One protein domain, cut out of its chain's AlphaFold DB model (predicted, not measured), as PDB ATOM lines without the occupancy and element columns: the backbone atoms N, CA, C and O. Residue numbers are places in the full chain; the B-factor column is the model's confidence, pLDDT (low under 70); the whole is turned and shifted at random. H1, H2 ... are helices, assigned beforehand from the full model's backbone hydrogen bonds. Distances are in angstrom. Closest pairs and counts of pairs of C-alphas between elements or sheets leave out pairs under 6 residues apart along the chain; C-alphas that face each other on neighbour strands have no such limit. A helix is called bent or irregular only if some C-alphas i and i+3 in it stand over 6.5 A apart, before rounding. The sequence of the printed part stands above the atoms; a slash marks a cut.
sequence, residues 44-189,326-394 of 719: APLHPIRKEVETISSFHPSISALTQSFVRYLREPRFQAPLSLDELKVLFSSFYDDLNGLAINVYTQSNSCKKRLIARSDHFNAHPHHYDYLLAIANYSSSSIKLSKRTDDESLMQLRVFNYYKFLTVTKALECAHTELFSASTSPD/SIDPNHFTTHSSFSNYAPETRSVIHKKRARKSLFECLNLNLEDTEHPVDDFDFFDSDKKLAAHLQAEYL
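This is residues 44 to 189 and 326 to 394 of the 719 residues of the protein "VPS9 domain-containing protein" of Meyerozyma sp. JA9 (UniProt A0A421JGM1). The long helix H7 runs through the middle of an elongated helical body, with H3 running back past it and packing on its residues 166 to 174, and H2 packed on both in a bundle of three. H1 packs on H7 at residues 165 to 172 and H10 at residues 160 to 164, both running the same way as H7, and the short helices H4, H5 and H6 form a cluster near the end of H7 where it begins; residues 76 to 82 and 141 to 146 stick out as loops. The printed part has 215 residues with ten named helices, H1 to H10 in order, and no named strand, and its class is all helix. It is compact, with a radius of gyration of the C-alphas of 19.5 A, and spans 65 by 38 by 34 A.

H1, residues 46 to 54, begins at C-alpha 46 at (126.445, 235.634, 177.061). H2 holds residues 61 to 73 and is 18.0 A long; H3, residues 85 to 109, is 34.8 A long. H4 holds residues 111 to 120, H5 122 to 126 and H6 132 to 139. H7, residues 153 to 183, measures 44.9 A, from (120.376, 220.115, 168.957) to (147.366, 240.034, 198.844). H8, residues 343 to 346, is only just irregular, with C-alphas 343 and 346 6.55 A apart. H9 holds residues 358 to 362, and H10, residues 382 to 392, ends at (138.397, 236.961, 173.858).

H7 is the hub, touching six helices. H2, H3 and H7 form an up and down bundle, each running against the one before it. H3 touches H7 at a shallow tilt of 33 degrees, only just short of steep, closest at the C-alphas of Ala 103 and Val 170, 5.8 A. H2 and H3 are a hairpin, closest at the C-alphas of Ile 63 and Ala 103, 6.6 A. H1 touches H7, closest at the C-alphas of Val 53 and Thr 169, 6.1 A. H4 touches H6, with the C-alphas of Lys 115 and Ala 138 4.3 A apart, and H5 touches H1, closest at the C-alphas of Ile 49 and His 123, 6.5 A. H10 only just touches H7, with 3 pairs of C-alphas within 8 A, closest at Arg 160 and Asp 382, 6.5 A. H8 and H9 touch H3, closest at the C-alphas of Ser 94 and Pro 343, 5.8 A, and of Thr 108 and Leu 362, 5.7 A. H1 and H10 are apart. Each O i to N i+4 pair is within hydrogen-bond range in H1, H2, H4, H5, H6, H7, H9 and H10, and 20 of 21 in H3; H8 is too short for such a pair.

The C-alphas farthest apart, of Gln 80 and Asp 374, are 65.8 A apart. Residues 190 to 325 are not printed, and C-alphas 189 and 326 are 39.0 A apart across this cut. The links H2 to H3, H6 to H7, H8 to H9 and H9 to H10 are long. Mean pLDDT of the printed part is 86.0, and 24 residues are under 70, among them 142 to 147 and 345 to 353.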
ATOM      1  N   ALA A  44     123.986 238.579 173.248       57.25
ATOM      2  CA  ALA A  44     122.940 238.882 174.224       57.25
ATOM      3  C   ALA A  44     122.746 237.792 175.305       57.25
ATOM      4  O   ALA A  44     122.653 238.169 176.476       57.25
ATOM      5  N   PRO A  45     122.777 236.470 175.015       59.53
ATOM      6  CA  PRO A  45     122.708 235.446 176.068       59.53
ATOM      7  C   PRO A  45     124.017 235.226 176.843       59.53
ATOM      8  O   PRO A  45     123.990 234.629 177.921       59.53
ATOM      9  N   LEU A  46     125.160 235.720 176.350       72.00
ATOM     10  CA  LEU A  46     126.445 235.634 177.061       72.00
ATOM     11  C   LEU A  46     126.510 236.644 178.216       72.00
ATOM     12  O   LEU A  46     127.047 236.332 179.281       72.00
ATOM     13  N   HIS A  47     125.940 237.840 178.036       76.31
ATOM     14  CA  HIS A  47     126.037 238.925 179.016       76.31
ATOM     15  C   HIS A  47     125.413 238.586 180.395       76.31
ATOM     16  O   HIS A  47     126.071 238.875 181.404       76.31
ATOM     17  N   PRO A  48     124.220 237.960 180.513       84.81
ATOM     18  CA  PRO A  48     123.684 237.514 181.802       84.81
ATOM     19  C   PRO A  48     124.603 236.515 182.510       84.81
ATOM     20  O   PRO A  48     124.910 236.691 183.687       84.81
ATOM     21  N   ILE A  49     125.100 235.515 181.777       88.50
ATOM     22  CA  ILE A  49     125.955 234.438 182.298       88.50
ATOM     23  C   ILE A  49     127.294 234.999 182.790       88.50
ATOM     24  O   ILE A  49     127.746 234.672 183.887       88.50
ATOM     25  N   ARG A  50     127.906 235.893 182.008       89.62
ATOM     26  CA  ARG A  50     129.127 236.609 182.387       89.62
ATOM     27  C   ARG A  50     128.934 237.425 183.662       89.62
ATOM     28  O   ARG A  50     129.718 237.283 184.597       89.62
ATOM     29  N   LYS A  51     127.865 238.223 183.718       89.19
ATOM     30  CA  LYS A  51     127.536 239.060 184.877       89.19
ATOM     31  C   LYS A  51     127.261 238.223 186.131       89.19
ATOM     32  O   LYS A  51     127.651 238.630 187.220       89.19
ATOM     33  N   GLU A  52     126.632 237.057 185.989       92.06
ATOM     34  CA  GLU A  52     126.447 236.106 187.090       92.06
ATOM     35  C   GLU A  52     127.811 235.653 187.643       92.06
ATOM     36  O   GLU A  52     128.089 235.846 188.828       92.06
ATOM     37  N   VAL A  53     128.709 235.155 186.777       92.44
ATOM     38  CA  VAL A  53     130.059 234.712 187.174       92.44
ATOM     39  C   VAL A  53     130.886 235.838 187.804       92.44
ATOM     40  O   VAL A  53     131.567 235.606 188.802       92.44
ATOM     41  N   GLU A  54     130.806 237.061 187.278       89.75
ATOM     42  CA  GLU A  54     131.503 238.238 187.817       89.75
ATOM     43  C   GLU A  54     131.090 238.574 189.265       89.75
ATOM     44  O   GLU A  54     131.889 239.151 190.005       89.75
ATOM     45  N   THR A  55     129.894 238.153 189.705       89.00
ATOM     46  CA  THR A  55     129.420 238.299 191.097       89.00
ATOM     47  C   THR A  55     129.766 237.130 192.029       89.00
ATOM     48  O   THR A  55     129.538 237.227 193.239       89.00
ATOM     49  N   ILE A  56     130.349 236.033 191.525       88.31
ATOM     50  CA  ILE A  56     130.721 234.878 192.356       88.31
ATOM     51  C   ILE A  56     131.919 235.237 193.247       88.31
ATOM     52  O   ILE A  56     133.063 235.300 192.807       88.31
ATOM     53  N   SER A  57     131.649 235.406 194.541       80.38
ATOM     54  CA  SER A  57     132.643 235.735 195.572       80.38
ATOM     55  C   SER A  57     133.239 234.521 196.300       80.38
ATOM     56  O   SER A  57     134.130 234.684 197.131       80.38
ATOM     57  N   SER A  58     132.755 233.300 196.035       85.38
ATOM     58  CA  SER A  58     133.225 232.086 196.722       85.38
ATOM     59  C   SER A  58     133.354 230.877 195.792       85.38
ATOM     60  O   SER A  58     132.393 230.417 195.174       85.38
ATOM     61  N   PHE A  59     134.570 230.331 195.735       90.94
ATOM     62  CA  PHE A  59     134.950 229.203 194.882       90.94
ATOM     63  C   PHE A  59     135.157 227.921 195.706       90.94
ATOM     64  O   PHE A  59     134.922 227.887 196.916       90.94
ATOM     65  N   HIS A  60     135.530 226.812 195.062       92.81
ATOM     66  CA  HIS A  60     135.679 225.534 195.761       92.81
ATOM     67  C   HIS A  60     136.821 225.601 196.797       92.81
ATOM     68  O   HIS A  60     137.941 225.935 196.409       92.81
ATOM     69  N   PRO A  61     136.606 225.219 198.078       93.00
ATOM     70  CA  PRO A  61     137.600 225.420 199.141       93.00
ATOM     71  C   PRO A  61     138.984 224.819 198.872       93.00
ATOM     72  O   PRO A  61     139.975 225.328 199.375       93.00
ATOM     73  N   SER A  62     139.075 223.768 198.048       93.88
ATOM     74  CA  SER A  62     140.355 223.184 197.615       93.88
ATOM     75  C   SER A  62     141.284 224.179 196.909       93.88
ATOM     76  O   SER A  62     142.492 224.019 197.010       93.88
ATOM     77  N   ILE A  63     140.741 225.173 196.196       95.06
ATOM     78  CA  ILE A  63     141.522 226.154 195.426       95.06
ATOM     79  C   ILE A  63     142.238 227.101 196.396       95.06
ATOM     80  O   ILE A  63     143.463 227.135 196.425       95.06
ATOM     81  N   SER A  64     141.482 227.755 197.283       94.56
ATOM     82  CA  SER A  64     142.035 228.579 198.369       94.56
ATOM     83  C   SER A  64     142.951 227.767 199.301       94.56
ATOM     84  O   SER A  64     144.037 228.217 199.652       94.56
ATOM     85  N   ALA A  65     142.609 226.512 199.618       94.69
ATOM     86  CA  ALA A  65     143.476 225.640 200.416       94.69
ATOM     87  C   ALA A  65     144.819 225.313 199.730       94.69
ATOM     88  O   ALA A  65     145.830 225.181 200.425       94.69
ATOM     89  N   LEU A  66     144.862 225.201 198.396       95.62
ATOM     90  CA  LEU A  66     146.109 225.074 197.634       95.62
ATOM     91  C   LEU A  66     146.904 226.390 197.679       95.62
ATOM     92  O   LEU A  66     148.079 226.363 198.047       95.62
ATOM     93  N   THR A  67     146.263 227.533 197.408       95.25
ATOM     94  CA  THR A  67     146.877 228.872 197.495       95.25
ATOM     95  C   THR A  67     147.496 229.128 198.870       95.25
ATOM     96  O   THR A  67     148.675 229.459 198.973       95.25
ATOM     97  N   GLN A  68     146.752 228.887 199.950       93.56
ATOM     98  CA  GLN A  68     147.231 229.044 201.327       93.56
ATOM     99  C   GLN A  68     148.357 228.061 201.676       93.56
ATOM    100  O   GLN A  68     149.258 228.406 202.440       93.56
ATOM    101  N   SER A  69     148.351 226.858 201.095       93.00
ATOM    102  CA  SER A  69     149.444 225.892 201.267       93.00
ATOM    103  C   SER A  69     150.712 226.318 200.522       93.00
ATOM    104  O   SER A  69     151.807 226.085 201.029       93.00
ATOM    105  N   PHE A  70     150.593 227.004 199.382       93.94
ATOM    106  CA  PHE A  70     151.724 227.621 198.685       93.94
ATOM    107  C   PHE A  70     152.255 228.863 199.417       93.94
ATOM    108  O   PHE A  70     153.451 228.952 199.683       93.94
ATOM    109  N   VAL A  71     151.375 229.761 199.877       91.75
ATOM    110  CA  VAL A  71     151.747 230.889 200.756       91.75
ATOM    111  C   VAL A  71     152.458 230.392 202.017       91.75
ATOM    112  O   VAL A  71     153.437 230.993 202.455       91.75
ATOM    113  N   ARG A  72     152.014 229.271 202.601       89.62
ATOM    114  CA  ARG A  72     152.705 228.619 203.719       89.62
ATOM    115  C   ARG A  72     154.067 228.054 203.305       89.62
ATOM    116  O   ARG A  72     155.025 228.236 204.051       89.62
ATOM    117  N   TYR A  73     154.162 227.394 202.150       89.62
ATOM    118  CA  TYR A  73     155.414 226.843 201.622       89.62
ATOM    119  C   TYR A  73     156.508 227.915 201.520       89.62
ATOM    120  O   TYR A  73     157.613 227.704 202.011       89.62
ATOM    121  N   LEU A  74     156.156 229.094 200.992       87.31
ATOM    122  CA  LEU A  74     157.041 230.260 200.865       87.31
ATOM    123  C   LEU A  74     157.505 230.859 202.212       87.31
ATOM    124  O   LEU A  74     158.483 231.601 202.235       87.31
ATOM    125  N   ARG A  75     156.825 230.568 203.333       79.50
ATOM    126  CA  ARG A  75     157.190 231.072 204.676       79.50
ATOM    127  C   ARG A  75     158.035 230.103 205.505       79.50
ATOM    128  O   ARG A  75     158.637 230.525 206.491       79.50
ATOM    129  N   GLU A  76     158.017 228.807 205.205       68.19
ATOM    130  CA  GLU A  76     158.734 227.824 206.022       68.19
ATOM    131  C   GLU A  76     160.249 227.887 205.731       68.19
ATOM    132  O   GLU A  76     160.634 227.873 204.562       68.19
ATOM    133  N   PRO A  77     161.132 227.926 206.754       63.81
ATOM    134  CA  PRO A  77     162.580 228.050 206.567       63.81
ATOM    135  C   PRO A  77     163.183 226.741 206.031       63.81
ATOM    136  O   PRO A  77     163.714 225.915 206.772       63.81
ATOM    137  N   ARG A  78     163.031 226.540 204.719       66.25
ATOM    138  CA  ARG A  78     163.408 225.336 203.962       66.25
ATOM    139  C   ARG A  78     164.737 225.497 203.223       66.25
ATOM    140  O   ARG A  78     165.484 224.530 203.090       66.25
ATOM    141  N   PHE A  79     165.031 226.713 202.774       68.06
ATOM    142  CA  PHE A  79     166.190 227.038 201.949       68.06
ATOM    143  C   PHE A  79     167.390 227.453 202.812       68.06
ATOM    144  O   PHE A  79     167.237 228.142 203.820       68.06
ATOM    145  N   GLN A  80     168.594 227.009 202.437       67.25
ATOM    146  CA  GLN A  80     169.837 227.308 203.176       67.25
ATOM    147  C   GLN A  80     170.418 228.693 202.837       67.25
ATOM    148  O   GLN A  80     171.262 229.208 203.568       67.25
ATOM    149  N   ALA A  81     169.942 229.283 201.744       73.62
ATOM    150  CA  ALA A  81     170.135 230.661 201.316       73.62
ATOM    151  C   ALA A  81     168.764 231.201 200.846       73.62
ATOM    152  O   ALA A  81     167.849 230.395 200.652       73.62
ATOM    153  N   PRO A  82     168.585 232.520 200.661       80.06
ATOM    154  CA  PRO A  82     167.441 233.042 199.915       80.06
ATOM    155  C   PRO A  82     167.379 232.415 198.514       80.06
ATOM    156  O   PRO A  82     168.425 232.146 197.924       80.06
ATOM    157  N   LEU A  83     166.170 232.193 197.992       84.88
ATOM    158  CA  LEU A  83     165.985 231.789 196.595       84.88
ATOM    159  C   LEU A  83     166.456 232.901 195.650       84.88
ATOM    160  O   LEU A  83     166.259 234.082 195.937       84.88
ATOM    161  N   SER A  84     167.011 232.519 194.504       88.06
ATOM    162  CA  SER A  84     167.163 233.420 193.361       88.06
ATOM    163  C   SER A  84     165.811 233.722 192.699       88.06
ATOM    164  O   SER A  84     164.830 232.990 192.871       88.06
ATOM    165  N   LEU A  85     165.761 234.796 191.907       89.19
ATOM    166  CA  LEU A  85     164.567 235.183 191.151       89.19
ATOM    167  C   LEU A  85     164.143 234.100 190.136       89.19
ATOM    168  O   LEU A  85     162.949 233.855 189.972       89.19
ATOM    169  N   ASP A  86     165.099 233.389 189.528       89.56
ATOM    170  CA  ASP A  86     164.833 232.278 188.604       89.56
ATOM    171  C   ASP A  86     164.270 231.035 189.306       89.56
ATOM    172  O   ASP A  86     163.293 230.444 188.840       89.56
ATOM    173  N   GLU A  87     164.822 230.646 190.461       90.00
ATOM    174  CA  GLU A  87     164.253 229.556 191.268       90.00
ATOM    175  C   GLU A  87     162.829 229.900 191.722       90.00
ATOM    176  O   GLU A  87     161.935 229.054 191.665       90.00
ATOM    177  N   LEU A  88     162.592 231.159 192.104       91.31
ATOM    178  CA  LEU A  88     161.278 231.660 192.495       91.31
ATOM    179  C   LEU A  88     160.289 231.674 191.312       91.31
ATOM    180  O   LEU A  88     159.133 231.288 191.477       91.31
ATOM    181  N   LYS A  89     160.742 232.017 190.102       91.44
ATOM    182  CA  LYS A  89     159.964 231.928 188.855       91.44
ATOM    183  C   LYS A  89     159.566 230.487 188.520       91.44
ATOM    184  O   LYS A  89     158.393 230.216 188.252       91.44
ATOM    185  N   VAL A  90     160.504 229.541 188.601       91.56
ATOM    186  CA  VAL A  90     160.241 228.100 188.402       91.56
ATOM    187  C   VAL A  90     159.286 227.555 189.472       91.56
ATOM    188  O   VAL A  90     158.404 226.743 189.170       91.56
ATOM    189  N   LEU A  91     159.410 228.030 190.712       92.19
ATOM    190  CA  LEU A  91     158.537 227.686 191.833       92.19
ATOM    191  C   LEU A  91     157.094 228.187 191.623       92.19
ATOM    192  O   LEU A  91     156.147 227.429 191.843       92.19
ATOM    193  N   PHE A  92     156.918 229.420 191.135       94.56
ATOM    194  CA  PHE A  92     155.607 229.983 190.790       94.56
ATOM    195  C   PHE A  92     154.979 229.300 189.568       94.56
ATOM    196  O   PHE A  92     153.814 228.913 189.630       94.56
ATOM    197  N   SER A  93     155.746 229.049 188.500       93.00
ATOM    198  CA  SER A  93     155.294 228.254 187.346       93.00
ATOM    199  C   SER A  93     154.812 226.859 187.771       93.00
ATOM    200  O   SER A  93     153.718 226.434 187.397       93.00
ATOM    201  N   SER A  94     155.564 226.186 188.649       92.00
ATOM    202  CA  SER A  94     155.191 224.880 189.208       92.00
ATOM    203  C   SER A  94     153.874 224.913 189.994       92.00
ATOM    204  O   SER A  94     153.118 223.942 189.954       92.00
ATOM    205  N   PHE A  95     153.590 226.016 190.696       94.50
ATOM    206  CA  PHE A  95     152.318 226.249 191.387       94.50
ATOM    207  C   PHE A  95     151.172 226.579 190.415       94.50
ATOM    208  O   PHE A  95     150.060 226.085 190.604       94.50
ATOM    209  N   TYR A  96     151.419 227.355 189.356       95.25
ATOM    210  CA  TYR A  96     150.398 227.682 188.357       95.25
ATOM    211  C   TYR A  96     149.910 226.445 187.594       95.25
ATOM    212  O   TYR A  96     148.700 226.290 187.438       95.25
ATOM    213  N   ASP A  97     150.798 225.508 187.245       91.81
ATOM    214  CA  ASP A  97     150.423 224.188 186.703       91.81
ATOM    215  C   ASP A  97     149.400 223.460 187.604       91.81
ATOM    216  O   ASP A  97     148.414 222.895 187.119       91.81
ATOM    217  N   ASP A  98     149.603 223.492 188.928       93.00
ATOM    218  CA  ASP A  98     148.694 222.865 189.898       93.00
ATOM    219  C   ASP A  98     147.383 223.621 190.069       93.00
ATOM    220  O   ASP A  98     146.327 222.996 190.175       93.00
ATOM    221  N   LEU A  99     147.443 224.951 190.139       95.25
ATOM    222  CA  LEU A  99     146.279 225.803 190.342       95.25
ATOM    223  C   LEU A  99     145.339 225.721 189.132       95.25
ATOM    224  O   LEU A  99     144.142 225.473 189.296       95.25
ATOM    225  N   ASN A 100     145.905 225.832 187.926       94.88
ATOM    226  CA  ASN A 100     145.207 225.678 186.654       94.88
ATOM    227  C   ASN A 100     144.602 224.261 186.555       94.88
ATOM    228  O   ASN A 100     143.394 224.112 186.351       94.88
ATOM    229  N   GLY A 101     145.403 223.213 186.799       93.19
ATOM    230  CA  GLY A 101     144.946 221.819 186.778       93.19
ATOM    231  C   GLY A 101     143.839 221.509 187.797       93.19
ATOM    232  O   GLY A 101     142.858 220.842 187.457       93.19
ATOM    233  N   LEU A 102     143.943 222.025 189.028       94.75
ATOM    234  CA  LEU A 102     142.942 221.846 190.083       94.75
ATOM    235  C   LEU A 102     141.637 222.585 189.770       94.75
ATOM    236  O   LEU A 102     140.570 221.981 189.880       94.75
ATOM    237  N   ALA A 103     141.693 223.863 189.382       95.31
ATOM    238  CA  ALA A 103     140.497 224.643 189.058       95.31
ATOM    239  C   ALA A 103     139.717 223.997 187.900       95.31
ATOM    240  O   ALA A 103     138.500 223.803 187.988       95.31
ATOM    241  N   ILE A 104     140.430 223.556 186.858       94.88
ATOM    242  CA  ILE A 104     139.848 222.840 185.720       94.88
ATOM    243  C   ILE A 104     139.271 221.485 186.160       94.88
ATOM    244  O   ILE A 104     138.137 221.175 185.792       94.88
ATOM    245  N   ASN A 105     139.969 220.692 186.986       93.19
ATOM    246  CA  ASN A 105     139.431 219.428 187.516       93.19
ATOM    247  C   ASN A 105     138.114 219.641 188.285       93.19
ATOM    248  O   ASN A 105     137.112 218.966 188.019       93.19
ATOM    249  N   VAL A 106     138.111 220.608 189.205       93.44
ATOM    250  CA  VAL A 106     136.971 220.950 190.060       93.44
ATOM    251  C   VAL A 106     135.740 221.273 189.216       93.44
ATOM    252  O   VAL A 106     134.703 220.642 189.412       93.44
ATOM    253  N   TYR A 107     135.842 222.201 188.265       93.62
ATOM    254  CA  TYR A 107     134.664 222.705 187.552       93.62
ATOM    255  C   TYR A 107     134.283 221.901 186.303       93.62
ATOM    256  O   TYR A 107     133.111 221.883 185.925       93.62
ATOM    257  N   THR A 108     135.219 221.165 185.691       90.69
ATOM    258  CA  THR A 108     134.929 220.371 184.482       90.69
ATOM    259  C   THR A 108     134.737 218.876 184.738       90.69
ATOM    260  O   THR A 108     133.872 218.256 184.113       90.69
ATOM    261  N   GLN A 109     135.473 218.274 185.678       87.25
ATOM    262  CA  GLN A 109     135.442 216.823 185.903       87.25
ATOM    263  C   GLN A 109     134.507 216.442 187.056       87.25
ATOM    264  O   GLN A 109     133.705 215.515 186.909       87.25
ATOM    265  N   SER A 110     134.517 217.183 188.171       87.81
ATOM    266  CA  SER A 110     133.702 216.839 189.344       87.81
ATOM    267  C   SER A 110     132.195 216.971 189.090       87.81
ATOM    268  O   SER A 110     131.639 218.064 188.962       87.81
ATOM    269  N   ASN A 111     131.494 215.834 189.065       86.38
ATOM    270  CA  ASN A 111     130.047 215.789 188.843       86.38
ATOM    271  C   ASN A 111     129.240 216.447 189.976       86.38
ATOM    272  O   ASN A 111     128.171 216.991 189.713       86.38
ATOM    273  N   SER A 112     129.737 216.445 191.217       87.44
ATOM    274  CA  SER A 112     129.080 217.148 192.330       87.44
ATOM    275  C   SER A 112     129.257 218.666 192.241       87.44
ATOM    276  O   SER A 112     128.351 219.404 192.623       87.44
ATOM    277  N   CYS A 113     130.382 219.140 191.691       89.19
ATOM    278  CA  CYS A 113     130.593 220.561 191.435       89.19
ATOM    279  C   CYS A 113     129.751 221.046 190.247       89.19
ATOM    280  O   CYS A 113     129.010 222.011 190.399       89.19
ATOM    281  N   LYS A 114     129.749 220.316 189.119       90.31
ATOM    282  CA  LYS A 114     128.918 220.636 187.941       90.31
ATOM    283  C   LYS A 114     127.429 220.767 188.276       90.31
ATOM    284  O   LYS A 114     126.812 221.752 187.894       90.31
ATOM    285  N   LYS A 115     126.862 219.833 189.049       90.62
ATOM    286  CA  LYS A 115     125.461 219.937 189.503       90.62
ATOM    287  C   LYS A 115     125.220 221.143 190.409       90.62
ATOM    288  O   LYS A 115     124.193 221.795 190.275       90.62
ATOM    289  N   ARG A 116     126.164 221.453 191.307       90.19
ATOM    290  CA  ARG A 116     126.083 222.627 192.188       90.19
ATOM    291  C   ARG A 116     126.167 223.940 191.409       90.19
ATOM    292  O   ARG A 116     125.495 224.877 191.812       90.19
ATOM    293  N   LEU A 117     126.968 224.004 190.342       91.38
ATOM    294  CA  LEU A 117     127.008 225.151 189.434       91.38
ATOM    295  C   LEU A 117     125.642 225.360 188.779       91.38
ATOM    296  O   LEU A 117     125.039 226.405 188.978       91.38
ATOM    297  N   ILE A 118     125.111 224.344 188.087       92.56
ATOM    298  CA  ILE A 118     123.819 224.470 187.396       92.56
ATOM    299  C   ILE A 118     122.697 224.844 188.379       92.56
ATOM    300  O   ILE A 118     121.964 225.793 188.135       92.56
ATOM    301  N   ALA A 119     122.600 224.150 189.519       89.62
ATOM    302  CA  ALA A 119     121.560 224.402 190.520       89.62
ATOM    303  C   ALA A 119     121.647 225.787 191.193       89.62
ATOM    304  O   ALA A 119     120.685 226.195 191.842       89.62
ATOM    305  N   ARG A 120     122.784 226.488 191.088       90.25
ATOM    306  CA  ARG A 120     123.002 227.828 191.661       90.25
ATOM    307  C   ARG A 120     122.974 228.961 190.639       90.25
ATOM    308  O   ARG A 120     123.045 230.105 191.067       90.25
ATOM    309  N   SER A 121     122.898 228.667 189.343       93.25
ATOM    310  CA  SER A 121     122.802 229.717 188.333       93.25
ATOM    311  C   SER A 121     121.398 230.310 188.343       93.25
ATOM    312  O   SER A 121     120.421 229.624 188.030       93.25
ATOM    313  N   ASP A 122     121.297 231.587 188.692       91.19
ATOM    314  CA  ASP A 122     120.050 232.339 188.582       91.19
ATOM    315  C   ASP A 122     119.607 232.415 187.113       91.19
ATOM    316  O   ASP A 122     118.417 232.302 186.825       91.19
ATOM    317  N   HIS A 123     120.552 232.500 186.165       91.00
ATOM    318  CA  HIS A 123     120.247 232.511 184.731       91.00
ATOM    319  C   HIS A 123     119.589 231.209 184.246       91.00
ATOM    320  O   HIS A 123     118.587 231.267 183.528       91.00
ATOM    321  N   PHE A 124     120.090 230.036 184.655       92.88
ATOM    322  CA  PHE A 124     119.466 228.757 184.285       92.88
ATOM    323  C   PHE A 124     118.123 228.537 184.993       92.88
ATOM    324  O   PHE A 124     117.166 228.089 184.363       92.88
ATOM    325  N   ASN A 125     118.026 228.889 186.280       91.19
ATOM    326  CA  ASN A 125     116.785 228.759 187.048       91.19
ATOM    327  C   ASN A 125     115.678 229.726 186.571       91.19
ATOM    328  O   ASN A 125     114.500 229.395 186.693       91.19
ATOM    329  N   ALA A 126     116.030 230.888 186.006       91.62
ATOM    330  CA  ALA A 126     115.074 231.851 185.450       91.62
ATOM    331  C   ALA A 126     114.473 231.428 184.094       91.62
ATOM    332  O   ALA A 126     113.375 231.868 183.756       91.62
ATOM    333  N   HIS A 127     115.151 230.557 183.335       90.38
ATOM    334  CA  HIS A 127     114.721 230.123 181.998       90.38
ATOM    335  C   HIS A 127     114.566 228.589 181.909       90.38
ATOM    336  O   HIS A 127     115.183 227.950 181.052       90.38
ATOM    337  N   PRO A 128     113.737 227.956 182.766       90.44
ATOM    338  CA  PRO A 128     113.699 226.498 182.906       90.44
ATOM    339  C   PRO A 128     113.199 225.762 181.656       90.44
ATOM    340  O   PRO A 128     113.448 224.569 181.518       90.44
ATOM    341  N   HIS A 129     112.522 226.462 180.739       88.94
ATOM    342  CA  HIS A 129     112.112 225.922 179.443       88.94
ATOM    343  C   HIS A 129     113.271 225.799 178.445       88.94
ATOM    344  O   HIS A 129     113.238 224.895 177.624       88.94
ATOM    345  N   HIS A 130     114.295 226.658 178.523       87.38
ATOM    346  CA  HIS A 130     115.457 226.623 177.617       87.38
ATOM    347  C   HIS A 130     116.621 225.791 178.184       87.38
ATOM    348  O   HIS A 130     117.572 225.491 177.469       87.38
ATOM    349  N   TYR A 131     116.561 225.440 179.475       91.94
ATOM    350  CA  TYR A 131     117.617 224.738 180.214       91.94
ATOM    351  C   TYR A 131     117.119 223.456 180.905       91.94
ATOM    352  O   TYR A 131     117.670 223.037 181.927       91.94
ATOM    353  N   ASP A 132     116.069 222.828 180.364       91.44
ATOM    354  CA  ASP A 132     115.394 221.663 180.953       91.44
ATOM    355  C   ASP A 132     116.366 220.505 181.257       91.44
ATOM    356  O   ASP A 132     116.330 219.909 182.336       91.44
ATOM    357  N   TYR A 133     117.288 220.227 180.334       92.44
ATOM    358  CA  TYR A 133     118.240 219.130 180.406       92.44
ATOM    359  C   TYR A 133     119.394 219.454 181.359       92.44
ATOM    360  O   TYR A 133     119.813 218.574 182.117       92.44
ATOM    361  N   LEU A 134     119.848 220.713 181.436       92.00
ATOM    362  CA  LEU A 134     120.768 221.143 182.499       92.00
ATOM    363  C   LEU A 134     120.122 220.982 183.881       92.00
ATOM    364  O   LEU A 134     120.721 220.378 184.776       92.00
ATOM    365  N   LEU A 135     118.890 221.462 184.061       91.75
ATOM    366  CA  LEU A 135     118.164 221.351 185.328       91.75
ATOM    367  C   LEU A 135     117.849 219.885 185.677       91.75
ATOM    368  O   LEU A 135     117.925 219.504 186.849       91.75
ATOM    369  N   ALA A 136     117.602 219.022 184.688       88.69
ATOM    370  CA  ALA A 136     117.509 217.576 184.882       88.69
ATOM    371  C   ALA A 136     118.851 216.967 185.333       88.69
ATOM    372  O   ALA A 136     118.875 216.182 186.284       88.69
ATOM    373  N   ILE A 137     119.983 217.357 184.730       87.44
ATOM    374  CA  ILE A 137     121.332 216.943 185.165       87.44
ATOM    375  C   ILE A 137     121.597 217.379 186.613       87.44
ATOM    376  O   ILE A 137     122.143 216.592 187.395       87.44
ATOM    377  N   ALA A 138     121.209 218.603 186.982       87.81
ATOM    378  CA  ALA A 138     121.378 219.158 188.323       87.81
ATOM    379  C   ALA A 138     120.592 218.370 189.382       87.81
ATOM    380  O   ALA A 138     121.170 217.936 190.381       87.81
ATOM    381  N   ASN A 139     119.303 218.131 189.124       85.12
ATOM    382  CA  ASN A 139     118.380 217.465 190.047       85.12
ATOM    383  C   ASN A 139     118.488 215.926 190.046       85.12
ATOM    384  O   ASN A 139     117.993 215.271 190.963       85.12
ATOM    385  N   TYR A 140     119.147 215.322 189.050       80.75
ATOM    386  CA  TYR A 140     119.309 213.870 188.948       80.75
ATOM    387  C   TYR A 140     119.981 213.267 190.198       80.75
ATOM    388  O   TYR A 140     121.124 213.598 190.524       80.75
ATOM    389  N   SER A 141     119.335 212.311 190.866       71.00
ATOM    390  CA  SER A 141     119.953 211.532 191.948       71.00
ATOM    391  C   SER A 141     120.763 210.355 191.394       71.00
ATOM    392  O   SER A 141     120.406 209.749 190.386       71.00
ATOM    393  N   SER A 142     121.819 209.935 192.095       61.03
ATOM    394  CA  SER A 142     122.479 208.647 191.819       61.03
ATOM    395  C   SER A 142     121.590 207.426 192.118       61.03
ATOM    396  O   SER A 142     121.961 206.314 191.751       61.03
ATOM    397  N   SER A 143     120.429 207.626 192.756       56.09
ATOM    398  CA  SER A 143     119.404 206.603 193.013       56.09
ATOM    399  C   SER A 143     118.241 206.587 192.007       56.09
ATOM    400  O   SER A 143     117.378 205.721 192.120       56.09
ATOM    401  N   SER A 144     118.174 207.530 191.058       58.88
ATOM    402  CA  SER A 144     117.112 207.586 190.035       58.88
ATOM    403  C   SER A 144     117.464 206.803 188.760       58.88
ATOM    404  O   SER A 144     118.613 206.419 188.541       58.88
ATOM    405  N   ILE A 145     116.457 206.563 187.908       58.91
ATOM    406  CA  ILE A 145     116.616 205.948 186.578       58.91
ATOM    407  C   ILE A 145     117.677 206.720 185.788       58.91
ATOM    408  O   ILE A 145     117.588 207.941 185.705       58.91
ATOM    409  N   LYS A 146     118.661 206.010 185.213       67.06
ATOM    410  CA  LYS A 146     119.780 206.604 184.460       67.06
ATOM    411  C   LYS A 146     119.289 207.688 183.499       67.06
ATOM    412  O   LYS A 146     118.593 207.371 182.538       67.06
ATOM    413  N   LEU A 147     119.722 208.928 183.724       67.25
ATOM    414  CA  LEU A 147     119.524 210.011 182.770       67.25
ATOM    415  C   LEU A 147     120.235 209.647 181.457       67.25
ATOM    416  O   LEU A 147     121.456 209.469 181.436       67.25
ATOM    417  N   SER A 148     119.466 209.485 180.382       73.81
ATOM    418  CA  SER A 148     120.003 209.251 179.040       73.81
ATOM    419  C   SER A 148     120.819 210.458 178.585       73.81
ATOM    420  O   SER A 148     120.414 211.596 178.818       73.81
ATOM    421  N   LYS A 149     121.944 210.228 177.893       81.38
ATOM    422  CA  LYS A 149     122.631 211.315 177.188       81.38
ATOM    423  C   LYS A 149     121.731 211.761 176.028       81.38
ATOM    424  O   LYS A 149     121.587 211.000 175.074       81.38
ATOM    425  N   ARG A 150     121.148 212.958 176.116       83.25
ATOM    426  CA  ARG A 150     120.518 213.634 174.972       83.25
ATOM    427  C   ARG A 150     121.596 214.059 173.964       83.25
ATOM    428  O   ARG A 150     122.727 214.371 174.352       83.25
ATOM    429  N   THR A 151     121.249 214.009 172.683       85.19
ATOM    430  CA  THR A 151     122.095 214.401 171.535       85.19
ATOM    431  C   THR A 151     121.281 215.130 170.464       85.19
ATOM    432  O   THR A 151     121.677 215.154 169.308       85.19
ATOM    433  N   ASP A 152     120.116 215.640 170.851       90.12
ATOM    434  CA  ASP A 152     119.330 216.611 170.098       90.12
ATOM    435  C   ASP A 152     119.942 218.016 170.215       90.12
ATOM    436  O   ASP A 152     120.617 218.336 171.197       90.12
ATOM    437  N   ASP A 153     119.693 218.840 169.203       88.94
ATOM    438  CA  ASP A 153     120.376 220.115 168.957       88.94
ATOM    439  C   ASP A 153     120.172 221.115 170.106       88.94
ATOM    440  O   ASP A 153     121.121 221.767 170.543       88.94
ATOM    441  N   GLU A 154     118.965 221.138 170.683       89.75
ATOM    442  CA  GLU A 154     118.616 221.872 171.906       89.75
ATOM    443  C   GLU A 154     119.506 221.456 173.090       89.75
ATOM    444  O   GLU A 154     120.086 222.303 173.770       89.75
ATOM    445  N   SER A 155     119.689 220.153 173.324       90.50
ATOM    446  CA  SER A 155     120.575 219.663 174.389       90.50
ATOM    447  C   SER A 155     122.049 219.927 174.116       90.50
ATOM    448  O   SER A 155     122.817 220.130 175.059       90.50
ATOM    449  N   LEU A 156     122.467 219.918 172.849       90.62
ATOM    450  CA  LEU A 156     123.825 220.292 172.458       90.62
ATOM    451  C   LEU A 156     124.057 221.794 172.676       90.62
ATOM    452  O   LEU A 156     125.108 222.163 173.194       90.62
ATOM    453  N   MET A 157     123.072 222.647 172.378       91.06
ATOM    454  CA  MET A 157     123.080 224.081 172.692       91.06
ATOM    455  C   MET A 157     123.148 224.310 174.208       91.06
ATOM    456  O   MET A 157     124.041 225.009 174.685       91.06
ATOM    457  N   GLN A 158     122.307 223.637 174.996       92.56
ATOM    458  CA  GLN A 158     122.350 223.710 176.459       92.56
ATOM    459  C   GLN A 158     123.727 223.308 177.023       92.56
ATOM    460  O   GLN A 158     124.263 223.966 177.921       92.56
ATOM    461  N   LEU A 159     124.342 222.251 176.480       92.69
ATOM    462  CA  LEU A 159     125.692 221.832 176.858       92.69
ATOM    463  C   LEU A 159     126.769 222.839 176.415       92.69
ATOM    464  O   LEU A 159     127.665 223.111 177.213       92.69
ATOM    465  N   ARG A 160     126.660 223.444 175.224       93.19
ATOM    466  CA  ARG A 160     127.514 224.553 174.749       93.19
ATOM    467  C   ARG A 160     127.464 225.752 175.707       93.19
ATOM    468  O   ARG A 160     128.509 226.224 176.160       93.19
ATOM    469  N   VAL A 161     126.269 226.181 176.115       93.81
ATOM    470  CA  VAL A 161     126.079 227.259 177.106       93.81
ATOM    471  C   VAL A 161     126.730 226.900 178.450       93.81
ATOM    472  O   VAL A 161     127.459 227.704 179.036       93.81
ATOM    473  N   PHE A 162     126.552 225.665 178.932       94.56
ATOM    474  CA  PHE A 162     127.201 225.210 180.166       94.56
ATOM    475  C   PHE A 162     128.730 225.043 180.027       94.56
ATOM    476  O   PHE A 162     129.463 225.216 181.004       94.56
ATOM    477  N   ASN A 163     129.240 224.744 178.827       95.12
ATOM    478  CA  ASN A 163     130.672 224.725 178.514       95.12
ATOM    479  C   ASN A 163     131.288 226.127 178.664       95.12
ATOM    480  O   ASN A 163     132.302 226.258 179.352       95.12
ATOM    481  N   TYR A 164     130.627 227.166 178.141       95.62
ATOM    482  CA  TYR A 164     131.015 228.570 178.335       95.62
ATOM    483  C   TYR A 164     130.990 228.988 179.820       95.62
ATOM    484  O   TYR A 164     131.990 229.479 180.346       95.62
ATOM    485  N   TYR A 165     129.902 228.700 180.545       95.25
ATOM    486  CA  TYR A 165     129.776 229.029 181.976       95.25
ATOM    487  C   TYR A 165     130.856 228.367 182.853       95.25
ATOM    488  O   TYR A 165     131.420 229.013 183.741       95.25
ATOM    489  N   LYS A 166     131.212 227.099 182.582       95.31
ATOM    490  CA  LYS A 166     132.350 226.431 183.244       95.31
ATOM    491  C   LYS A 166     133.673 227.139 182.960       95.31
ATOM    492  O   LYS A 166     134.461 227.289 183.889       95.31
ATOM    493  N   PHE A 167     133.927 227.551 181.714       96.44
ATOM    494  CA  PHE A 167     135.155 228.265 181.360       96.44
ATOM    495  C   PHE A 167     135.266 229.591 182.123       96.44
ATOM    496  O   PHE A 167     136.261 229.806 182.812       96.44
ATOM    497  N   LEU A 168     134.221 230.427 182.093       95.88
ATOM    498  CA  LEU A 168     134.203 231.684 182.846       95.88
ATOM    499  C   LEU A 168     134.408 231.448 184.350       95.88
ATOM    500  O   LEU A 168     135.196 232.145 184.985       95.88
ATOM    501  N   THR A 169     133.754 230.425 184.914       95.62
ATOM    502  CA  THR A 169     133.908 230.047 186.329       95.62
ATOM    503  C   THR A 169     135.349 229.652 186.669       95.62
ATOM    504  O   THR A 169     135.848 230.036 187.725       95.62
ATOM    505  N   VAL A 170     136.037 228.906 185.793       95.88
ATOM    506  CA  VAL A 170     137.462 228.566 185.961       95.88
ATOM    507  C   VAL A 170     138.317 229.831 185.932       95.88
ATOM    508  O   VAL A 170     139.091 230.045 186.860       95.88
ATOM    509  N   THR A 171     138.149 230.687 184.923       95.06
ATOM    510  CA  THR A 171     138.918 231.934 184.782       95.06
ATOM    511  C   THR A 171     138.741 232.833 186.008       95.06
ATOM    512  O   THR A 171     139.730 233.256 186.604       95.06
ATOM    513  N   LYS A 172     137.501 233.022 186.480       95.06
ATOM    514  CA  LYS A 172     137.206 233.805 187.689       95.06
ATOM    515  C   LYS A 172     137.786 233.177 188.964       95.06
ATOM    516  O   LYS A 172     138.312 233.893 189.815       95.06
ATOM    517  N   ALA A 173     137.760 231.848 189.084       95.62
ATOM    518  CA  ALA A 173     138.383 231.147 190.207       95.62
ATOM    519  C   ALA A 173     139.911 231.335 190.239       95.62
ATOM    520  O   ALA A 173     140.481 231.478 191.320       95.62
ATOM    521  N   LEU A 174     140.564 231.357 189.070       95.56
ATOM    522  CA  LEU A 174     142.001 231.618 188.942       95.56
ATOM    523  C   LEU A 174     142.341 233.079 189.262       95.56
ATOM    524  O   LEU A 174     143.274 233.318 190.022       95.56
ATOM    525  N   GLU A 175     141.566 234.050 188.766       93.81
ATOM    526  CA  GLU A 175     141.704 235.465 189.148       93.81
ATOM    527  C   GLU A 175     141.646 235.645 190.669       93.81
ATOM    528  O   GLU A 175     142.588 236.166 191.264       93.81
ATOM    529  N   CYS A 176     140.584 235.156 191.318       94.12
ATOM    530  CA  CYS A 176     140.422 235.295 192.764       94.12
ATOM    531  C   CYS A 176     141.509 234.552 193.558       94.12
ATOM    532  O   CYS A 176     141.934 235.046 194.601       94.12
ATOM    533  N   ALA A 177     142.009 233.416 193.062       95.62
ATOM    534  CA  ALA A 177     143.141 232.716 193.668       95.62
ATOM    535  C   ALA A 177     144.466 233.488 193.522       95.62
ATOM    536  O   ALA A 177     145.275 233.477 194.450       95.62
ATOM    537  N   HIS A 178     144.686 234.201 192.412       95.00
ATOM    538  CA  HIS A 178     145.817 235.123 192.279       95.00
ATOM    539  C   HIS A 178     145.669 236.332 193.212       95.00
ATOM    540  O   HIS A 178     146.637 236.707 193.868       95.00
ATOM    541  N   THR A 179     144.472 236.913 193.341       94.25
ATOM    542  CA  THR A 179     144.225 237.995 194.308       94.25
ATOM    543  C   THR A 179     144.482 237.527 195.744       94.25
ATOM    544  O   THR A 179     145.180 238.223 196.480       94.25
ATOM    545  N   GLU A 180     144.015 236.336 196.141       94.31
ATOM    546  CA  GLU A 180     144.322 235.726 197.449       94.31
ATOM    547  C   GLU A 180     145.834 235.511 197.636       94.31
ATOM    548  O   GLU A 180     146.375 235.858 198.683       94.31
ATOM    549  N   LEU A 181     146.534 234.998 196.616       95.12
ATOM    550  CA  LEU A 181     147.980 234.767 196.652       95.12
ATOM    551  C   LEU A 181     148.772 236.059 196.882       95.12
ATOM    552  O   LEU A 181     149.578 236.132 197.809       95.12
ATOM    553  N   PHE A 182     148.561 237.070 196.038       94.62
ATOM    554  CA  PHE A 182     149.375 238.284 196.035       94.62
ATOM    555  C   PHE A 182     149.025 239.243 197.185       94.62
ATOM    556  O   PHE A 182     149.922 239.920 197.691       94.62
ATOM    557  N   SER A 183     147.774 239.252 197.662       92.44
ATOM    558  CA  SER A 183     147.366 240.034 198.844       92.44
ATOM    559  C   SER A 183     147.737 239.388 200.186       92.44
ATOM    560  O   SER A 183     147.747 240.078 201.205       92.44
ATOM    561  N   ALA A 184     148.070 238.093 200.223       91.69
ATOM    562  CA  ALA A 184     148.407 237.415 201.469       91.69
ATOM    563  C   ALA A 184     149.645 238.035 202.141       91.69
ATOM    564  O   ALA A 184     150.752 237.980 201.602       91.69
ATOM    565  N   SER A 185     149.490 238.553 203.364       85.69
ATOM    566  CA  SER A 185     150.623 238.986 204.192       85.69
ATOM    567  C   SER A 185     151.589 237.822 204.426       85.69
ATOM    568  O   SER A 185     151.157 236.719 204.771       85.69
ATOM    569  N   THR A 186     152.900 238.025 204.271       72.19
ATOM    570  CA  THR A 186     153.897 236.931 204.376       72.19
ATOM    571  C   THR A 186     154.955 237.105 205.464       72.19
ATOM    572  O   THR A 186     155.796 236.228 205.627       72.19
ATOM    573  N   SER A 187     154.926 238.192 206.237       66.94
ATOM    574  CA  SER A 187     155.831 238.434 207.375       66.94
ATOM    575  C   SER A 187     155.071 239.052 208.560       66.94
ATOM    576  O   SER A 187     153.994 239.614 208.348       66.94
ATOM    577  N   PRO A 188     155.591 238.962 209.803       69.62
ATOM    578  CA  PRO A 188     155.090 239.727 210.951       69.62
ATOM    579  C   PRO A 188     155.038 241.256 210.761       69.62
ATOM    580  O   PRO A 188     154.352 241.914 211.535       69.62
ATOM    581  N   ASP A 189     155.718 241.824 209.759       75.25
ATOM    582  CA  ASP A 189     155.575 243.243 209.374       75.25
ATOM    583  C   ASP A 189     154.227 243.578 208.694       75.25
ATOM    584  O   ASP A 189     153.897 244.750 208.537       75.25
ATOM    585  N   SER A 326     147.861 222.258 176.958       83.75
ATOM    586  CA  SER A 326     148.695 221.373 177.779       83.75
ATOM    587  C   SER A 326     148.397 221.492 179.290       83.75
ATOM    588  O   SER A 326     149.123 222.109 180.065       83.75
ATOM    589  N   ILE A 327     147.333 220.816 179.740       86.94
ATOM    590  CA  ILE A 327     146.891 220.773 181.149       86.94
ATOM    591  C   ILE A 327     147.001 219.340 181.715       86.94
ATOM    592  O   ILE A 327     146.650 218.374 181.035       86.94
ATOM    593  N   ASP A 328     147.441 219.174 182.975       85.88
ATOM    594  CA  ASP A 328     147.276 217.926 183.759       85.88
ATOM    595  C   ASP A 328     146.126 218.081 184.777       85.88
ATOM    596  O   ASP A 328     146.365 218.388 185.950       85.88
ATOM    597  N   PRO A 329     144.861 217.824 184.386       80.19
ATOM    598  CA  PRO A 329     143.722 217.909 185.298       80.19
ATOM    599  C   PRO A 329     143.683 216.731 186.291       80.19
ATOM    600  O   PRO A 329     142.690 216.559 186.991       80.19
ATOM    601  N   ASN A 330     144.715 215.879 186.338       80.62
ATOM    602  CA  ASN A 330     144.808 214.712 187.213       80.62
ATOM    603  C   ASN A 330     145.914 214.865 188.273       80.62
ATOM    604  O   ASN A 330     146.251 213.889 188.954       80.62
ATOM    605  N   HIS A 331     146.529 216.046 188.424       79.31
ATOM    606  CA  HIS A 331     147.472 216.293 189.522       79.31
ATOM    607  C   HIS A 331     146.749 216.363 190.871       79.31
ATOM    608  O   HIS A 331     147.051 215.583 191.777       79.31
ATOM    609  N   PHE A 332     145.737 217.226 190.973       83.00
ATOM    610  CA  PHE A 332     144.887 217.344 192.153       83.00
ATOM    611  C   PHE A 332     143.407 217.144 191.826       83.00
ATOM    612  O   PHE A 332     142.945 217.357 190.709       83.00
ATOM    613  N   THR A 333     142.664 216.717 192.844       82.94
ATOM    614  CA  THR A 333     141.216 216.486 192.800       82.94
ATOM    615  C   THR A 333     140.548 217.200 193.973       82.94
ATOM    616  O   THR A 333     141.218 217.652 194.904       82.94
ATOM    617  N   THR A 334     139.214 217.207 194.012       79.69
ATOM    618  CA  THR A 334     138.421 217.710 195.151       79.69
ATOM    619  C   THR A 334     138.747 217.065 196.508       79.69
ATOM    620  O   THR A 334     138.303 217.580 197.532       79.69
ATOM    621  N   HIS A 335     139.494 215.954 196.539       82.62
ATOM    622  CA  HIS A 335     139.855 215.206 197.752       82.62
ATOM    623  C   HIS A 335     141.361 215.224 198.076       82.62
ATOM    624  O   HIS A 335     141.800 214.521 198.987       82.62
ATOM    625  N   SER A 336     142.163 216.004 197.347       85.75
ATOM    626  CA  SER A 336     143.600 216.148 197.610       85.75
ATOM    627  C   SER A 336     143.871 216.830 198.960       85.75
ATOM    628  O   SER A 336     143.202 217.794 199.325       85.75
ATOM    629  N   SER A 337     144.872 216.339 199.702       87.00
ATOM    630  CA  SER A 337     145.360 216.991 200.924       87.00
ATOM    631  C   SER A 337     146.608 217.809 200.620       87.00
ATOM    632  O   SER A 337     147.630 217.257 200.221       87.00
ATOM    633  N   PHE A 338     146.538 219.115 200.867       89.31
ATOM    634  CA  PHE A 338     147.644 220.056 200.654       89.31
ATOM    635  C   PHE A 338     148.557 220.205 201.891       89.31
ATOM    636  O   PHE A 338     149.502 220.984 201.888       89.31
ATOM    637  N   SER A 339     148.315 219.409 202.943       84.06
ATOM    638  CA  SER A 339     149.046 219.453 204.224       84.06
ATOM    639  C   SER A 339     150.568 219.275 204.110       84.06
ATOM    640  O   SER A 339     151.298 219.808 204.942       84.06
ATOM    641  N   ASN A 340     151.032 218.567 203.076       83.12
ATOM    642  CA  ASN A 340     152.444 218.377 202.732       83.12
ATOM    643  C   ASN A 340     152.741 218.868 201.299       83.12
ATOM    644  O   ASN A 340     153.475 218.211 200.562       83.12
ATOM    645  N   TYR A 341     152.116 219.970 200.867       89.50
ATOM    646  CA  TYR A 341     152.335 220.529 199.531       89.50
ATOM    647  C   TYR A 341     153.817 220.883 199.303       89.50
ATOM    648  O   TYR A 341     154.465 221.459 200.177       89.50
ATOM    649  N   ALA A 342     154.359 220.487 198.146       86.56
ATOM    650  CA  ALA A 342     155.780 220.604 197.815       86.56
ATOM    651  C   ALA A 342     155.989 220.708 196.286       86.56
ATOM    652  O   ALA A 342     156.266 219.697 195.636       86.56
ATOM    653  N   PRO A 343     155.826 221.898 195.680       83.31
ATOM    654  CA  PRO A 343     155.865 222.078 194.223       83.31
ATOM    655  C   PRO A 343     157.174 221.618 193.556       83.31
ATOM    656  O   PRO A 343     157.117 221.078 192.455       83.31
ATOM    657  N   GLU A 344     158.327 221.738 194.219       74.06
ATOM    658  CA  GLU A 344     159.649 221.372 193.672       74.06
ATOM    659  C   GLU A 344     159.800 219.886 193.289       74.06
ATOM    660  O   GLU A 344     160.619 219.536 192.437       74.06
ATOM    661  N   THR A 345     159.011 218.969 193.864       63.28
ATOM    662  CA  THR A 345     159.237 217.514 193.711       63.28
ATOM    663  C   THR A 345     158.811 216.929 192.349       63.28
ATOM    664  O   THR A 345     158.770 215.709 192.178       63.28
ATOM    665  N   ARG A 346     158.466 217.772 191.365       60.47
ATOM    666  CA  ARG A 346     157.825 217.400 190.084       60.47
ATOM    667  C   ARG A 346     158.706 216.645 189.091       60.47
ATOM    668  O   ARG A 346     158.201 215.783 188.366       60.47
ATOM    669  N   SER A 347     159.994 216.985 189.017       53.41
ATOM    670  CA  SER A 347     160.809 216.817 187.796       53.41
ATOM    671  C   SER A 347     160.981 215.375 187.286       53.41
ATOM    672  O   SER A 347     161.218 215.172 186.094       53.41
ATOM    673  N   VAL A 348     160.827 214.369 188.156       49.59
ATOM    674  CA  VAL A 348     161.107 212.954 187.841       49.59
ATOM    675  C   VAL A 348     159.853 212.148 187.467       49.59
ATOM    676  O   VAL A 348     159.939 211.215 186.671       49.59
ATOM    677  N   ILE A 349     158.680 212.476 188.021       52.97
ATOM    678  CA  ILE A 349     157.504 211.578 187.987       52.97
ATOM    679  C   ILE A 349     156.555 211.881 186.812       52.97
ATOM    680  O   ILE A 349     155.896 210.974 186.299       52.97
ATOM    681  N   HIS A 350     156.478 213.133 186.351       52.84
ATOM    682  CA  HIS A 350     155.345 213.589 185.532       52.84
ATOM    683  C   HIS A 350     155.500 213.442 184.007       52.84
ATOM    684  O   HIS A 350     154.494 213.516 183.303       52.84
ATOM    685  N   LYS A 351     156.690 213.101 183.481       54.47
ATOM    686  CA  LYS A 351     156.964 212.917 182.029       54.47
ATOM    687  C   LYS A 351     156.249 211.715 181.357       54.47
ATOM    688  O   LYS A 351     156.680 211.252 180.306       54.47
ATOM    689  N   LYS A 352     155.198 211.160 181.971       59.47
ATOM    690  CA  LYS A 352     154.411 210.009 181.472       59.47
ATOM    691  C   LYS A 352     152.890 210.173 181.595       59.47
ATOM    692  O   LYS A 352     152.162 209.217 181.337       59.47
ATOM    693  N   ARG A 353     152.392 211.339 182.013       69.12
ATOM    694  CA  ARG A 353     150.947 211.611 182.043       69.12
ATOM    695  C   ARG A 353     150.503 212.203 180.713       69.12
ATOM    696  O   ARG A 353     151.158 213.104 180.201       69.12
ATOM    697  N   ALA A 354     149.382 211.719 180.183       73.12
ATOM    698  CA  ALA A 354     148.716 212.373 179.066       73.12
ATOM    699  C   ALA A 354     148.162 213.722 179.549       73.12
ATOM    700  O   ALA A 354     147.230 213.756 180.356       73.12
ATOM    701  N   ARG A 355     148.773 214.816 179.079       83.44
ATOM    702  CA  ARG A 355     148.169 216.148 179.148       83.44
ATOM    703  C   ARG A 355     146.967 216.202 178.198       83.44
ATOM    704  O   ARG A 355     146.883 215.399 177.269       83.44
ATOM    705  N   LYS A 356     146.049 217.127 178.456       89.62
ATOM    706  CA  LYS A 356     144.868 217.392 177.627       89.62
ATOM    707  C   LYS A 356     144.798 218.859 177.243       89.62
ATOM    708  O   LYS A 356     145.264 219.709 178.005       89.62
ATOM    709  N   SER A 357     144.118 219.142 176.139       92.62
ATOM    710  CA  SER A 357     143.668 220.494 175.831       92.62
ATOM    711  C   SER A 357     142.598 220.979 176.820       92.62
ATOM    712  O   SER A 357     141.874 220.201 177.458       92.62
ATOM    713  N   LEU A 358     142.460 222.297 176.925       93.50
ATOM    714  CA  LEU A 358     141.402 222.952 177.688       93.50
ATOM    715  C   LEU A 358     140.021 222.625 177.111       93.50
ATOM    716  O   LEU A 358     139.084 222.383 177.869       93.50
ATOM    717  N   PHE A 359     139.909 222.563 175.784       94.75
ATOM    718  CA  PHE A 359     138.665 222.274 175.074       94.75
ATOM    719  C   PHE A 359     138.172 220.841 175.358       94.75
ATOM    720  O   PHE A 359     137.019 220.666 175.759       94.75
ATOM    721  N   GLU A 360     139.054 219.831 175.337       92.56
ATOM    722  CA  GLU A 360     138.730 218.482 175.839       92.56
ATOM    723  C   GLU A 360     138.272 218.492 177.301       92.56
ATOM    724  O   GLU A 360     137.327 217.790 177.664       92.56
ATOM    725  N   CYS A 361     138.956 219.253 178.166       92.12
ATOM    726  CA  CYS A 361     138.601 219.327 179.581       92.12
ATOM    727  C   CYS A 361     137.206 219.935 179.760       92.12
ATOM    728  O   CYS A 361     136.396 219.389 180.510       92.12
ATOM    729  N   LEU A 362     136.892 221.008 179.027       93.25
ATOM    730  CA  LEU A 362     135.567 221.625 178.983       93.25
ATOM    731  C   LEU A 362     134.491 220.674 178.440       93.25
ATOM    732  O   LEU A 362     133.353 220.775 178.900       93.25
ATOM    733  N   ASN A 363     134.869 219.662 177.649       92.12
ATOM    734  CA  ASN A 363     134.017 218.762 176.855       92.12
ATOM    735  C   ASN A 363     133.439 219.468 175.612       92.12
ATOM    736  O   ASN A 363     132.239 219.380 175.362       92.12
ATOM    737  N   LEU A 364     134.306 220.174 174.879       92.25
ATOM    738  CA  LEU A 364     134.055 220.744 173.555       92.25
ATOM    739  C   LEU A 364     134.661 219.829 172.477       92.25
ATOM    740  O   LEU A 364     135.814 219.411 172.607       92.25
ATOM    741  N   ASN A 365     133.907 219.529 171.422       90.50
ATOM    742  CA  ASN A 365     134.346 218.762 170.258       90.50
ATOM    743  C   ASN A 365     134.656 219.704 169.080       90.50
ATOM    744  O   ASN A 365     133.751 220.284 168.492       90.50
ATOM    745  N   LEU A 366     135.927 219.855 168.703       88.75
ATOM    746  CA  LEU A 366     136.310 220.775 167.616       88.75
ATOM    747  C   LEU A 366     135.898 220.272 166.216       88.75
ATOM    748  O   LEU A 366     135.779 221.079 165.296       88.75
ATOM    749  N   GLU A 367     135.602 218.974 166.100       87.69
ATOM    750  CA  GLU A 367     135.054 218.310 164.906       87.69
ATOM    751  C   GLU A 367     133.509 218.308 164.873       87.69
ATOM    752  O   GLU A 367     132.901 217.519 164.151       87.69
ATOM    753  N   ASP A 368     132.848 219.109 165.715       82.50
ATOM    754  CA  ASP A 368     131.385 219.173 165.761       82.50
ATOM    755  C   ASP A 368     130.805 219.947 164.570       82.50
ATOM    756  O   ASP A 368     131.331 220.985 164.158       82.50
ATOM    757  N   THR A 369     129.696 219.443 164.031       81.81
ATOM    758  CA  THR A 369     128.935 220.110 162.970       81.81
ATOM    759  C   THR A 369     128.145 221.300 163.517       81.81
ATOM    760  O   THR A 369     128.099 221.543 164.721       81.81
ATOM    761  N   GLU A 370     127.518 222.075 162.633       85.25
ATOM    762  CA  GLU A 370     126.631 223.159 163.060       85.25
ATOM    763  C   GLU A 370     125.243 222.604 163.386       85.25
ATOM    764  O   GLU A 370     124.618 221.962 162.543       85.25
ATOM    765  N   HIS A 371     124.774 222.865 164.606       80.81
ATOM    766  CA  HIS A 371     123.457 222.475 165.111       80.81
ATOM    767  C   HIS A 371     122.713 223.756 165.545       80.81
ATOM    768  O   HIS A 371     122.754 224.119 166.736       80.81
ATOM    769  N   PRO A 372     122.132 224.500 164.579       79.06
ATOM    770  CA  PRO A 372     121.432 225.759 164.826       79.06
ATOM    771  C   PRO A 372     120.112 225.529 165.573       79.06
ATOM    772  O   PRO A 372     119.507 224.462 165.479       79.06
ATOM    773  N   VAL A 373     119.657 226.542 166.312       80.12
ATOM    774  CA  VAL A 373     118.394 226.516 167.067       80.12
ATOM    775  C   VAL A 373     117.671 227.845 166.842       80.12
ATOM    776  O   VAL A 373     118.100 228.869 167.368       80.12
ATOM    777  N   ASP A 374     116.584 227.825 166.066       70.62
ATOM    778  CA  ASP A 374     115.921 229.035 165.538       70.62
ATOM    779  C   ASP A 374     115.441 230.032 166.618       70.62
ATOM    780  O   ASP A 374     115.345 231.230 166.352       70.62
ATOM    781  N   ASP A 375     115.178 229.558 167.842       71.75
ATOM    782  CA  ASP A 375     114.684 230.357 168.975       71.75
ATOM    783  C   ASP A 375     115.784 230.800 169.980       71.75
ATOM    784  O   ASP A 375     115.461 231.401 171.010       71.75
ATOM    785  N   PHE A 376     117.079 230.511 169.749       72.88
ATOM    786  CA  PHE A 376     118.142 230.804 170.733       72.88
ATOM    787  C   PHE A 376     119.481 231.273 170.119       72.88
ATOM    788  O   PHE A 376     120.276 230.472 169.635       72.88
ATOM    789  N   ASP A 377     119.766 232.579 170.219       79.06
ATOM    790  CA  ASP A 377     120.945 233.245 169.628       79.06
ATOM    791  C   ASP A 377     122.264 232.918 170.370       79.06
ATOM    792  O   ASP A 377     122.683 233.609 171.302       79.06
ATOM    793  N   PHE A 378     122.905 231.807 169.994       86.50
ATOM    794  CA  PHE A 378     124.162 231.321 170.573       86.50
ATOM    795  C   PHE A 378     125.002 230.574 169.524       86.50
ATOM    796  O   PHE A 378     124.494 230.157 168.491       86.50
ATOM    797  N   PHE A 379     126.292 230.350 169.799       88.50
ATOM    798  CA  PHE A 379     127.205 229.629 168.899       88.50
ATOM    799  C   PHE A 379     126.658 228.261 168.450       88.50
ATOM    800  O   PHE A 379     126.488 227.364 169.279       88.50
ATOM    801  N   ASP A 380     126.461 228.067 167.142       88.12
ATOM    802  CA  ASP A 380     125.838 226.860 166.556       88.12
ATOM    803  C   ASP A 380     126.664 225.571 166.711       88.12
ATOM    804  O   ASP A 380     126.136 224.475 166.544       88.12
ATOM    805  N   SER A 381     127.958 225.682 167.016       92.00
ATOM    806  CA  SER A 381     128.884 224.551 167.134       92.00
ATOM    807  C   SER A 381     129.915 224.768 168.240       92.00
ATOM    808  O   SER A 381     130.279 225.904 168.572       92.00
ATOM    809  N   ASP A 382     130.437 223.668 168.785       93.00
ATOM    810  CA  ASP A 382     131.554 223.701 169.739       93.00
ATOM    811  C   ASP A 382     132.798 224.393 169.142       93.00
ATOM    812  O   ASP A 382     133.531 225.071 169.865       93.00
ATOM    813  N   LYS A 383     133.002 224.307 167.817       93.81
ATOM    814  CA  LYS A 383     134.068 225.004 167.076       93.81
ATOM    815  C   LYS A 383     133.902 226.530 167.093       93.81
ATOM    816  O   LYS A 383     134.870 227.236 167.379       93.81
ATOM    817  N   LYS A 384     132.687 227.046 166.848       92.94
ATOM    818  CA  LYS A 384     132.363 228.486 166.948       92.94
ATOM    819  C   LYS A 384     132.615 229.012 168.370       92.94
ATOM    820  O   LYS A 384     133.269 230.041 168.539       92.94
ATOM    821  N   LEU A 385     132.174 228.269 169.389       93.81
ATOM    822  CA  LEU A 385     132.405 228.606 170.798       93.81
ATOM    823  C   LEU A 385     133.900 228.566 171.175       93.81
ATOM    824  O   LEU A 385     134.392 229.488 171.824       93.81
ATOM    825  N   ALA A 386     134.646 227.543 170.749       94.12
ATOM    826  CA  ALA A 386     136.080 227.441 171.017       94.12
ATOM    827  C   ALA A 386     136.878 228.593 170.380       94.12
ATOM    828  O   ALA A 386     137.752 229.156 171.038       94.12
ATOM    829  N   ALA A 387     136.541 228.997 169.149       93.00
ATOM    830  CA  ALA A 387     137.156 230.148 168.487       93.00
ATOM    831  C   ALA A 387     136.891 231.468 169.238       93.00
ATOM    832  O   ALA A 387     137.815 232.254 169.439       93.00
ATOM    833  N   HIS A 388     135.663 231.686 169.723       93.62
ATOM    834  CA  HIS A 388     135.329 232.839 170.568       93.62
ATOM    835  C   HIS A 388     136.115 232.841 171.892       93.62
ATOM    836  O   HIS A 388     136.712 233.859 172.246       93.62
ATOM    837  N   LEU A 389     136.193 231.699 172.589       94.62
ATOM    838  CA  LEU A 389     137.001 231.567 173.810       94.62
ATOM    839  C   LEU A 389     138.490 231.848 173.556       94.62
ATOM    840  O   LEU A 389     139.150 232.497 174.372       94.62
ATOM    841  N   GLN A 390     139.005 231.382 172.416       92.50
ATOM    842  CA  GLN A 390     140.386 231.595 172.003       92.50
ATOM    843  C   GLN A 390     140.688 233.073 171.703       92.50
ATOM    844  O   GLN A 390     141.776 233.544 172.033       92.50
ATOM    845  N   ALA A 391     139.727 233.794 171.118       90.38
ATOM    846  CA  ALA A 391     139.864 235.197 170.736       90.38
ATOM    847  C   ALA A 391     139.667 236.186 171.900       90.38
ATOM    848  O   ALA A 391     140.433 237.138 171.999       90.38
ATOM    849  N   GLU A 392     138.678 235.990 172.782       89.62
ATOM    850  CA  GLU A 392     138.397 236.961 173.858       89.62
ATOM    851  C   GLU A 392     139.245 236.738 175.125       89.62
ATOM    852  O   GLU A 392     139.639 237.705 175.779       89.62
ATOM    853  N   TYR A 393     139.544 235.486 175.496       90.25
ATOM    854  CA  TYR A 393     140.106 235.180 176.825       90.25
ATOM    855  C   TYR A 393     141.501 234.547 176.801       90.25
ATOM    856  O   TYR A 393     142.259 234.695 177.764       90.25
ATOM    857  N   LEU A 394     141.835 233.826 175.727       92.00
ATOM    858  CA  LEU A 394     143.078 233.056 175.586       92.00
ATOM    859  C   LEU A 394     144.002 233.662 174.516       92.00
ATOM    860  O   LEU A 394     144.862 232.972 173.962       92.00
TER     861      LEU A 394